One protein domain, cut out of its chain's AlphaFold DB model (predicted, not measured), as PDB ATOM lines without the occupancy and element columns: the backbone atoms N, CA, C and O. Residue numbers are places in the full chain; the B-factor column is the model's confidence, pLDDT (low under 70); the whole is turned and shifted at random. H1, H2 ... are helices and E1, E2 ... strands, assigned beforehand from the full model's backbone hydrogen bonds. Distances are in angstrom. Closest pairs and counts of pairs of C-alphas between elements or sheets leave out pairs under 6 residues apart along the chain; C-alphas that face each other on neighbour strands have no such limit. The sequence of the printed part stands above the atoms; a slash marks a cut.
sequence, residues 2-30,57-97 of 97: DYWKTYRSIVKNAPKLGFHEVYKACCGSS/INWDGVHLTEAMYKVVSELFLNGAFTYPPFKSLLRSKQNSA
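AT A GLANCE: This is residues 2 to 30 and 57 to 97 of the 97 residues of an uncharacterized protein of Lactuca sativa (UniProt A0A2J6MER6). Picture helix H3 in the middle of a long, loose model, with H1 crossing it steeply, the short H2 and the strand E1 towards one end, and H4 running on past the last turn of H3 as a tail at the other end, where residues 91 to 97 stick out. The printed part has 70 residues with four named helices and one named strand, in the order H1, H2, E1, H3, H4, and its class is mostly helix. It is loose, with a radius of gyration of the C-alphas of 15.1 A and spans of 56 by 20 by 17 A.

HOW THE PARTS SIT: Start at H1, residues 3 to 12, which touches residues 71 to 75 of H3, residues 66 to 78; the closest C-alphas, of Thr 6 and Val 72, are 6.5 A apart. The two run opposite ways at a steep tilt of 65 degrees. Next find H2, residues 14 to 17, close but not clearly touching H1, with the C-alphas of Ile 10 and Leu 17 the closest at 7.4 A. E1, residues 21 to 25, pairs with no named strand; its closest C-alpha to H1 is Val 22, 6.8 A from that of Val 11. H4, residues 86 to 94, touches H3 only at the corner, at residues 76 to 78 of H3, with the C-alphas of Leu 77 and Phe 86 the closest at 5.6 A. H4 is apart from H1, H2 and E1. In H1, H3 and H4 every O i to N i+4 pair is within hydrogen-bond range; H2 is too short for one.

IN THESE COORDINATES: Find C-alpha 3 at (-45.301, -6.256, -20.103); H1 runs 14.2 A from there. H3 begins at C-alpha 66, (-31.018, -0.177, -20.058), and is 17.9 A long. H4, 12.6 A long, ends at C-alpha 94, (-46.655, -3.507, -46.200).

THE WHOLE: Look at Ser 30 and Ala 97 for the two C-alphas farthest apart, 56.2 A. Residues 31 to 56 are not printed, and C-alphas 30 and 57 are 18.6 A apart across the cut. Of the links that are printed whole, none is long. Residue 97 alone is under 70 in pLDDT.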
ATOM      1  N   ASP A   2     -47.818  -7.083 -23.699       96.88
ATOM      2  CA  ASP A   2     -47.955  -7.755 -22.399       96.88
ATOM      3  C   ASP A   2     -46.640  -7.645 -21.619       96.88
ATOM      4  O   ASP A   2     -45.728  -8.470 -21.744       96.88
ATOM      5  N   TYR A   3     -46.520  -6.568 -20.846       96.56
ATOM      6  CA  TYR A   3     -45.301  -6.256 -20.103       96.56
ATOM      7  C   TYR A   3     -45.023  -7.271 -18.990       96.56
ATOM      8  O   TYR A   3     -43.886  -7.702 -18.815       96.56
ATOM      9  N   TRP A   4     -46.062  -7.718 -18.281       96.94
ATOM     10  CA  TRP A   4     -45.922  -8.653 -17.166       96.94
ATOM     11  C   TRP A   4     -45.420 -10.022 -17.618       96.94
ATOM     12  O   TRP A   4     -44.476 -10.566 -17.039       96.94
ATOM     13  N   LYS A   5     -46.001 -10.575 -18.688       97.50
ATOM     14  CA  LYS A   5     -45.546 -11.848 -19.253       97.50
ATOM     15  C   LYS A   5     -44.110 -11.744 -19.768       97.50
ATOM     16  O   LYS A   5     -43.335 -12.682 -19.583       97.50
ATOM     17  N   THR A   6     -43.749 -10.606 -20.363       98.00
ATOM     18  CA  THR A   6     -42.382 -10.323 -20.836       98.00
ATOM     19  C   THR A   6     -41.398 -10.307 -19.676       98.00
ATOM     20  O   THR A   6     -40.448 -11.088 -19.672       98.00
ATOM     21  N   TYR A   7     -41.678  -9.505 -18.646       97.81
ATOM     22  CA  TYR A   7     -40.869  -9.413 -17.433       97.81
ATOM     23  C   TYR A   7     -40.667 -10.788 -16.781       97.81
ATOM     24  O   TYR A   7     -39.533 -11.213 -16.574       97.81
ATOM     25  N   ARG A   8     -41.749 -11.545 -16.547       98.00
ATOM     26  CA  ARG A   8     -41.665 -12.898 -15.967       98.00
ATOM     27  C   ARG A   8     -40.834 -13.856 -16.814       98.00
ATOM     28  O   ARG A   8     -40.116 -14.688 -16.262       98.00
ATOM     29  N   SER A   9     -40.947 -13.772 -18.140       97.88
ATOM     30  CA  SER A   9     -40.163 -14.604 -19.055       97.88
ATOM     31  C   SER A   9     -38.673 -14.278 -18.971       97.88
ATOM     32  O   SER A   9     -37.859 -15.202 -18.972       97.88
ATOM     33  N   ILE A  10     -38.321 -12.993 -18.872       98.19
ATOM     34  CA  ILE A  10     -36.933 -12.550 -18.718       98.19
ATOM     35  C   ILE A  10     -36.379 -12.997 -17.366       98.19
ATOM     36  O   ILE A  10     -35.361 -13.676 -17.347       98.19
ATOM     37  N   VAL A  11     -37.084 -12.737 -16.259       98.19
ATOM     38  CA  VAL A  11     -36.664 -13.160 -14.909       98.19
ATOM     39  C   VAL A  11     -36.423 -14.671 -14.845       98.19
ATOM     40  O   VAL A  11     -35.394 -15.114 -14.342       98.19
ATOM     41  N   LYS A  12     -37.318 -15.485 -15.426       98.06
ATOM     42  CA  LYS A  12     -37.156 -16.949 -15.474       98.06
ATOM     43  C   LYS A  12     -35.913 -17.398 -16.261       98.06
ATOM     44  O   LYS A  12     -35.401 -18.485 -16.015       98.06
ATOM     45  N   ASN A  13     -35.451 -16.597 -17.220       97.94
ATOM     46  CA  ASN A  13     -34.320 -16.914 -18.095       97.94
ATOM     47  C   ASN A  13     -33.125 -15.968 -17.892       97.94
ATOM     48  O   ASN A  13     -32.256 -15.913 -18.759       97.94
ATOM     49  N   ALA A  14     -33.067 -15.251 -16.765       98.25
ATOM     50  CA  ALA A  14     -32.123 -14.162 -16.523       98.25
ATOM     51  C   ALA A  14     -30.657 -14.520 -16.854       98.25
ATOM     52  O   ALA A  14     -30.071 -13.814 -17.680       98.25
ATOM     53  N   PRO A  15     -30.095 -15.659 -16.390       97.69
ATOM     54  CA  PRO A  15     -28.712 -16.023 -16.712       97.69
ATOM     55  C   PRO A  15     -28.454 -16.221 -18.211       97.69
ATOM     56  O   PRO A  15     -27.391 -15.872 -18.712       97.69
ATOM     57  N   LYS A  16     -29.437 -16.740 -18.959       98.00
ATOM     58  CA  LYS A  16     -29.317 -16.934 -20.418       98.00
ATOM     59  C   LYS A  16     -29.325 -15.613 -21.186       98.00
ATOM     60  O   LYS A  16     -28.905 -15.579 -22.335       98.00
ATOM     61  N   LEU A  17     -29.843 -14.558 -20.563       97.88
ATOM     62  CA  LEU A  17     -29.946 -13.212 -21.115       97.88
ATOM     63  C   LEU A  17     -28.817 -12.298 -20.608       97.88
ATOM     64  O   LEU A  17     -28.819 -11.112 -20.919       97.88
ATOM     65  N   GLY A  18     -27.855 -12.838 -19.848       98.06
ATOM     66  CA  GLY A  18     -26.714 -12.095 -19.307       98.06
ATOM     67  C   GLY A  18     -26.987 -11.364 -17.989       98.06
ATOM     68  O   GLY A  18     -26.108 -10.652 -17.507       98.06
ATOM     69  N   PHE A  19     -28.166 -11.545 -17.386       98.62
ATOM     70  CA  PHE A  19     -28.480 -10.996 -16.068       98.62
ATOM     71  C   PHE A  19     -28.034 -11.957 -14.967       98.62
ATOM     72  O   PHE A  19     -28.450 -13.117 -14.929       98.62
ATOM     73  N   HIS A  20     -27.213 -11.454 -14.050       97.44
ATOM     74  CA  HIS A  20     -26.725 -12.185 -12.881       97.44
ATOM     75  C   HIS A  20     -27.374 -11.694 -11.586       97.44
ATOM     76  O   HIS A  20     -27.536 -12.482 -10.659       97.44
ATOM     77  N   GLU A  21     -27.795 -10.427 -11.536       97.69
ATOM     78  CA  GLU A  21     -28.519  -9.864 -10.400       97.69
ATOM     79  C   GLU A  21     -29.961  -9.526 -10.796       97.69
ATOM     80  O   GLU A  21     -30.239  -8.670 -11.640       97.69
ATOM     81  N   VAL A  22     -30.892 -10.257 -10.187       97.44
ATOM     82  CA  VAL A  22     -32.323 -10.233 -10.519       97.44
ATOM     83  C   VAL A  22     -33.102  -9.336  -9.560       97.44
ATOM     84  O   VAL A  22     -34.129  -8.780  -9.949       97.44
ATOM     85  N   TYR A  23     -32.636  -9.192  -8.317       95.31
ATOM     86  CA  TYR A  23     -33.425  -8.630  -7.223       95.31
ATOM     87  C   TYR A  23     -32.865  -7.316  -6.693       95.31
ATOM     88  O   TYR A  23     -33.645  -6.420  -6.381       95.31
ATOM     89  N   LYS A  24     -31.542  -7.169  -6.597       96.31
ATOM     90  CA  LYS A  24     -30.945  -5.919  -6.107       96.31
ATOM     91  C   LYS A  24     -31.009  -4.825  -7.167       96.31
ATOM     92  O   LYS A  24     -30.814  -5.088  -8.356       96.31
ATOM     93  N   ALA A  25     -31.239  -3.595  -6.725       97.31
ATOM     94  CA  ALA A  25     -31.029  -2.414  -7.546       97.31
ATOM     95  C   ALA A  25     -29.529  -2.211  -7.805       97.31
ATOM     96  O   ALA A  25     -28.703  -2.361  -6.898       97.31
ATOM     97  N   CYS A  26     -29.166  -1.875  -9.043       97.75
ATOM     98  CA  CYS A  26     -27.789  -1.523  -9.380       97.75
ATOM     99  C   CYS A  26     -27.369  -0.232  -8.675       97.75
ATOM    100  O   CYS A  26     -26.263  -0.150  -8.156       97.75
ATOM    101  N   CYS A  27     -28.246   0.763  -8.643       97.44
ATOM    102  CA  CYS A  27     -28.037   2.033  -7.988       97.44
ATOM    103  C   CYS A  27     -28.987   2.171  -6.793       97.44
ATOM    104  O   CYS A  27     -30.195   1.952  -6.898       97.44
ATOM    105  N   GLY A  28     -28.430   2.539  -5.645       95.69
ATOM    106  CA  GLY A  28     -29.195   2.759  -4.427       95.69
ATOM    107  C   GLY A  28     -28.305   2.941  -3.205       95.69
ATOM    108  O   GLY A  28     -27.095   3.144  -3.324       95.69
ATOM    109  N   SER A  29     -28.932   2.893  -2.035       90.06
ATOM    110  CA  SER A  29     -28.316   3.140  -0.732       90.06
ATOM    111  C   SER A  29     -28.823   2.110   0.284       90.06
ATOM    112  O   SER A  29     -29.780   1.386   0.004       90.06
ATOM    113  N   SER A  30     -28.173   2.033   1.447       82.06
ATOM    114  CA  SER A  30     -28.334   1.079   2.569       82.06
ATOM    115  C   SER A  30     -27.554  -0.238   2.516       82.06
ATOM    116  O   SER A  30     -27.351  -0.840   3.568       82.06
ATOM    117  N   ILE A  57     -31.070  -6.486 -13.518       98.62
ATOM    118  CA  ILE A  57     -32.434  -6.211 -13.997       98.62
ATOM    119  C   ILE A  57     -32.907  -4.821 -13.555       98.62
ATOM    120  O   ILE A  57     -33.453  -4.073 -14.367       98.62
ATOM    121  N   ASN A  58     -32.695  -4.468 -12.286       98.00
ATOM    122  CA  ASN A  58     -33.214  -3.235 -11.691       98.00
ATOM    123  C   ASN A  58     -32.124  -2.160 -11.667       98.00
ATOM    124  O   ASN A  58     -31.005  -2.411 -11.209       98.00
ATOM    125  N   TRP A  59     -32.443  -0.969 -12.168       98.19
ATOM    126  CA  TRP A  59     -31.563   0.189 -12.060       98.19
ATOM    127  C   TRP A  59     -31.661   0.792 -10.665       98.19
ATOM    128  O   TRP A  59     -30.654   0.850  -9.973       98.19
ATOM    129  N   ASP A  60     -32.871   1.152 -10.243       95.88
ATOM    130  CA  ASP A  60     -33.191   1.638  -8.901       95.88
ATOM    131  C   ASP A  60     -34.363   0.817  -8.317       95.88
ATOM    132  O   ASP A  60     -34.678  -0.267  -8.816       95.88
ATOM    133  N   GLY A  61     -35.009   1.291  -7.248       91.62
ATOM    134  CA  GLY A  61     -36.157   0.600  -6.640       91.62
ATOM    135  C   GLY A  61     -37.458   0.611  -7.456       91.62
ATOM    136  O   GLY A  61     -38.447   0.033  -7.010       91.62
ATOM    137  N   VAL A  62     -37.491   1.276  -8.614       93.25
ATOM    138  CA  VAL A  62     -38.688   1.504  -9.443       93.25
ATOM    139  C   VAL A  62     -38.435   1.164 -10.919       93.25
ATOM    140  O   VAL A  62     -39.299   0.587 -11.583       93.25
ATOM    141  N   HIS A  63     -37.261   1.508 -11.442       97.38
ATOM    142  CA  HIS A  63     -36.899   1.437 -12.853       97.38
ATOM    143  C   HIS A  63     -35.964   0.267 -13.160       97.38
ATOM    144  O   HIS A  63     -35.140  -0.153 -12.346       97.38
ATOM    145  N   LEU A  64     -36.055  -0.229 -14.394       98.50
ATOM    146  CA  LEU A  64     -35.184  -1.281 -14.912       98.50
ATOM    147  C   LEU A  64     -33.921  -0.688 -15.552       98.50
ATOM    148  O   LEU A  64     -33.899   0.477 -15.948       98.50
ATOM    149  N   THR A  65     -32.870  -1.495 -15.678       98.81
ATOM    150  CA  THR A  65     -31.652  -1.097 -16.398       98.81
ATOM    151  C   THR A  65     -31.900  -0.962 -17.900       98.81
ATOM    152  O   THR A  65     -32.824  -1.561 -18.459       98.81
ATOM    153  N   GLU A  66     -31.024  -0.228 -18.589       98.75
ATOM    154  CA  GLU A  66     -31.018  -0.177 -20.058       98.75
ATOM    155  C   GLU A  66     -30.946  -1.587 -20.668       98.75
ATOM    156  O   GLU A  66     -31.696  -1.904 -21.591       98.75
ATOM    157  N   ALA A  67     -30.102  -2.464 -20.113       98.75
ATOM    158  CA  ALA A  67     -29.956  -3.838 -20.585       98.75
ATOM    159  C   ALA A  67     -31.270  -4.626 -20.485       98.75
ATOM    160  O   ALA A  67     -31.647  -5.328 -21.426       98.75
ATOM    161  N   MET A  68     -32.015  -4.464 -19.389       98.62
ATOM    162  CA  MET A  68     -33.339  -5.062 -19.240       98.62
ATOM    163  C   MET A  68     -34.337  -4.498 -20.259       98.62
ATOM    164  O   MET A  68     -35.038  -5.267 -20.924       98.62
ATOM    165  N   TYR A  69     -34.374  -3.176 -20.456       98.69
ATOM    166  CA  TYR A  69     -35.246  -2.562 -21.464       98.69
ATOM    167  C   TYR A  69     -34.906  -2.985 -22.894       98.69
ATOM    168  O   TYR A  69     -35.822  -3.185 -23.695       98.69
ATOM    169  N   LYS A  70     -33.626  -3.198 -23.212       98.69
ATOM    170  CA  LYS A  70     -33.197  -3.739 -24.504       98.69
ATOM    171  C   LYS A  70     -33.855  -5.091 -24.773       98.69
ATOM    172  O   LYS A  70     -34.532  -5.235 -25.791       98.69
ATOM    173  N   VAL A  71     -33.768  -6.036 -23.835       98.44
ATOM    174  CA  VAL A  71     -34.401  -7.360 -23.980       98.44
ATOM    175  C   VAL A  71     -35.928  -7.251 -24.058       98.44
ATOM    176  O   VAL A  71     -36.552  -7.906 -24.893       98.44
ATOM    177  N   VAL A  72     -36.553  -6.398 -23.237       98.44
ATOM    178  CA  VAL A  72     -38.004  -6.140 -23.314       98.44
ATOM    179  C   VAL A  72     -38.398  -5.660 -24.715       98.44
ATOM    180  O   VAL A  72     -39.336  -6.196 -25.309       98.44
ATOM    181  N   SER A  73     -37.665  -4.693 -25.271       98.00
ATOM    182  CA  SER A  73     -37.934  -4.158 -26.608       98.00
ATOM    183  C   SER A  73     -37.781  -5.221 -27.699       98.00
ATOM    184  O   SER A  73     -38.639  -5.334 -28.576       98.00
ATOM    185  N   GLU A  74     -36.756  -6.070 -27.611       97.56
ATOM    186  CA  GLU A  74     -36.526  -7.161 -28.558       97.56
ATOM    187  C   GLU A  74     -37.675  -8.174 -28.526       97.56
ATOM    188  O   GLU A  74     -38.166  -8.595 -29.575       97.56
ATOM    189  N   LEU A  75     -38.173  -8.517 -27.335       97.19
ATOM    190  CA  LEU A  75     -39.310  -9.423 -27.172       97.19
ATOM    191  C   LEU A  75     -40.629  -8.827 -27.682       97.19
ATOM    192  O   LEU A  75     -41.468  -9.573 -28.196       97.19
ATOM    193  N   PHE A  76     -40.816  -7.509 -27.602       97.50
ATOM    194  CA  PHE A  76     -41.979  -6.841 -28.194       97.50
ATOM    195  C   PHE A  76     -41.910  -6.753 -29.717       97.50
ATOM    196  O   PHE A  76     -42.906  -7.026 -30.387       97.50
ATOM    197  N   LEU A  77     -40.754  -6.397 -30.276       96.31
ATOM    198  CA  LEU A  77     -40.598  -6.213 -31.719       96.31
ATOM    199  C   LEU A  77     -40.522  -7.551 -32.464       96.31
ATOM    200  O   LEU A  77     -41.091  -7.699 -33.548       96.31
ATOM    201  N   ASN A  78     -39.829  -8.534 -31.885       95.44
ATOM    202  CA  ASN A  78     -39.491  -9.785 -32.558       95.44
ATOM    203  C   ASN A  78     -40.177 -11.028 -31.990       95.44
ATOM    204  O   ASN A  78     -40.196 -12.046 -32.688       95.44
ATOM    205  N   GLY A  79     -40.723 -10.955 -30.775       92.06
ATOM    206  CA  GLY A  79     -41.362 -12.070 -30.082       92.06
ATOM    207  C   GLY A  79     -42.891 -12.081 -30.172       92.06
ATOM    208  O   GLY A  79     -43.513 -11.408 -30.994       92.06
ATOM    209  N   ALA A  80     -43.503 -12.882 -29.298       92.19
ATOM    210  CA  ALA A  80     -44.952 -13.080 -29.199       92.19
ATOM    211  C   ALA A  80     -45.547 -12.416 -27.940       92.19
ATOM    212  O   ALA A  80     -46.469 -12.942 -27.315       92.19
ATOM    213  N   PHE A  81     -44.986 -11.271 -27.544       96.25
ATOM    214  CA  PHE A  81     -45.389 -10.515 -26.350       96.25
ATOM    215  C   PHE A  81     -46.269  -9.298 -26.670       96.25
ATOM    216  O   PHE A  81     -46.575  -8.474 -25.808       96.25
ATOM    217  N   THR A  82     -46.726  -9.186 -27.913       96.50
ATOM    218  CA  THR A  82     -47.760  -8.236 -28.324       96.50
ATOM    219  C   THR A  82     -48.904  -9.000 -28.975       96.50
ATOM    220  O   THR A  82     -48.698 -10.066 -29.557       96.50
ATOM    221  N   TYR A  83     -50.114  -8.454 -28.880       94.81
ATOM    222  CA  TYR A  83     -51.282  -9.009 -29.546       94.81
ATOM    223  C   TYR A  83     -51.984  -7.900 -30.347       94.81
ATOM    224  O   TYR A  83     -52.438  -6.935 -29.730       94.81
ATOM    225  N   PRO A  84     -52.028  -7.998 -31.690       94.25
ATOM    226  CA  PRO A  84     -51.324  -8.995 -32.510       94.25
ATOM    227  C   PRO A  84     -49.783  -8.858 -32.407       94.25
ATOM    228  O   PRO A  84     -49.284  -7.820 -31.951       94.25
ATOM    229  N   PRO A  85     -48.997  -9.878 -32.809       95.44
ATOM    230  CA  PRO A  85     -47.538  -9.772 -32.865       95.44
ATOM    231  C   PRO A  85     -47.099  -8.577 -33.721       95.44
ATOM    232  O   PRO A  85     -47.659  -8.364 -34.797       95.44
ATOM    233  N   PHE A  86     -46.083  -7.821 -33.298       95.44
ATOM    234  CA  PHE A  86     -45.653  -6.598 -33.993       95.44
ATOM    235  C   PHE A  86     -45.301  -6.850 -35.468       95.44
ATOM    236  O   PHE A  86     -45.740  -6.124 -36.358       95.44
ATOM    237  N   LYS A  87     -44.623  -7.967 -35.758       93.88
ATOM    238  CA  LYS A  87     -44.349  -8.422 -37.132       93.88
ATOM    239  C   LYS A  87     -45.609  -8.619 -37.979       93.88
ATOM    240  O   LYS A  87     -45.559  -8.447 -39.191       93.88
ATOM    241  N   SER A  88     -46.735  -8.984 -37.364       94.44
ATOM    242  CA  SER A  88     -48.016  -9.084 -38.066       94.44
ATOM    243  C   SER A  88     -48.503  -7.713 -38.520       94.44
ATOM    244  O   SER A  88     -48.911  -7.576 -39.665       94.44
ATOM    245  N   LEU A  89     -48.399  -6.698 -37.656       93.81
ATOM    246  CA  LEU A  89     -48.775  -5.322 -37.987       93.81
ATOM    247  C   LEU A  89     -47.903  -4.754 -39.111       93.81
ATOM    248  O   LEU A  89     -48.424  -4.126 -40.030       93.81
ATOM    249  N   LEU A  90     -46.592  -5.019 -39.075       94.44
ATOM    250  CA  LEU A  90     -45.673  -4.609 -40.140       94.44
ATOM    251  C   LEU A  90     -46.061  -5.213 -41.494       94.44
ATOM    252  O   LEU A  90     -46.153  -4.481 -42.477       94.44
ATOM    253  N   ARG A  91     -46.349  -6.521 -41.538       94.75
ATOM    254  CA  ARG A  91     -46.799  -7.200 -42.764       94.75
ATOM    255  C   ARG A  91     -48.122  -6.642 -43.279       94.75
ATOM    256  O   ARG A  91     -48.242  -6.368 -44.465       94.75
ATOM    257  N   SER A  92     -49.099  -6.429 -42.397       94.62
ATOM    258  CA  SER A  92     -50.384  -5.835 -42.784       94.62
ATOM    259  C   SER A  92     -50.204  -4.452 -43.411       94.62
ATOM    260  O   SER A  92     -50.820  -4.168 -44.433       94.62
ATOM    261  N   LYS A  93     -49.321  -3.617 -42.846       94.69
ATOM    262  CA  LYS A  93     -49.007  -2.293 -43.395       94.69
ATOM    263  C   LYS A  93     -48.311  -2.377 -44.757       94.69
ATOM    264  O   LYS A  93     -48.666  -1.617 -45.645       94.69
ATOM    265  N   GLN A  94     -47.356  -3.294 -44.925       94.75
ATOM    266  CA  GLN A  94     -46.655  -3.507 -46.200       94.75
ATOM    267  C   GLN A  94     -47.591  -3.984 -47.312       94.75
ATOM    268  O   GLN A  94     -47.447  -3.548 -48.441       94.75
ATOM    269  N   ASN A  95     -48.567  -4.831 -46.984       91.50
ATOM    270  CA  ASN A  95     -49.545  -5.338 -47.950       91.50
ATOM    271  C   ASN A  95     -50.652  -4.324 -48.294       91.50
ATOM    272  O   ASN A  95     -51.485  -4.605 -49.148       91.50
ATOM    273  N   SER A  96     -50.709  -3.201 -47.575       87.38
ATOM    274  CA  SER A  96     -51.683  -2.120 -47.786       87.38
ATOM    275  C   SER A  96     -51.075  -0.915 -48.520       87.38
ATOM    276  O   SER A  96     -51.765   0.089 -48.689       87.38
ATOM    277  N   ALA A  97     -49.792  -0.995 -48.885       66.12
ATOM    278  CA  ALA A  97     -49.059  -0.029 -49.701       66.12
ATOM    279  C   ALA A  97     -48.924  -0.565 -51.130       66.12
ATOM    280  O   ALA A  97     -48.942   0.271 -52.057       66.12
TER     281      ALA A  97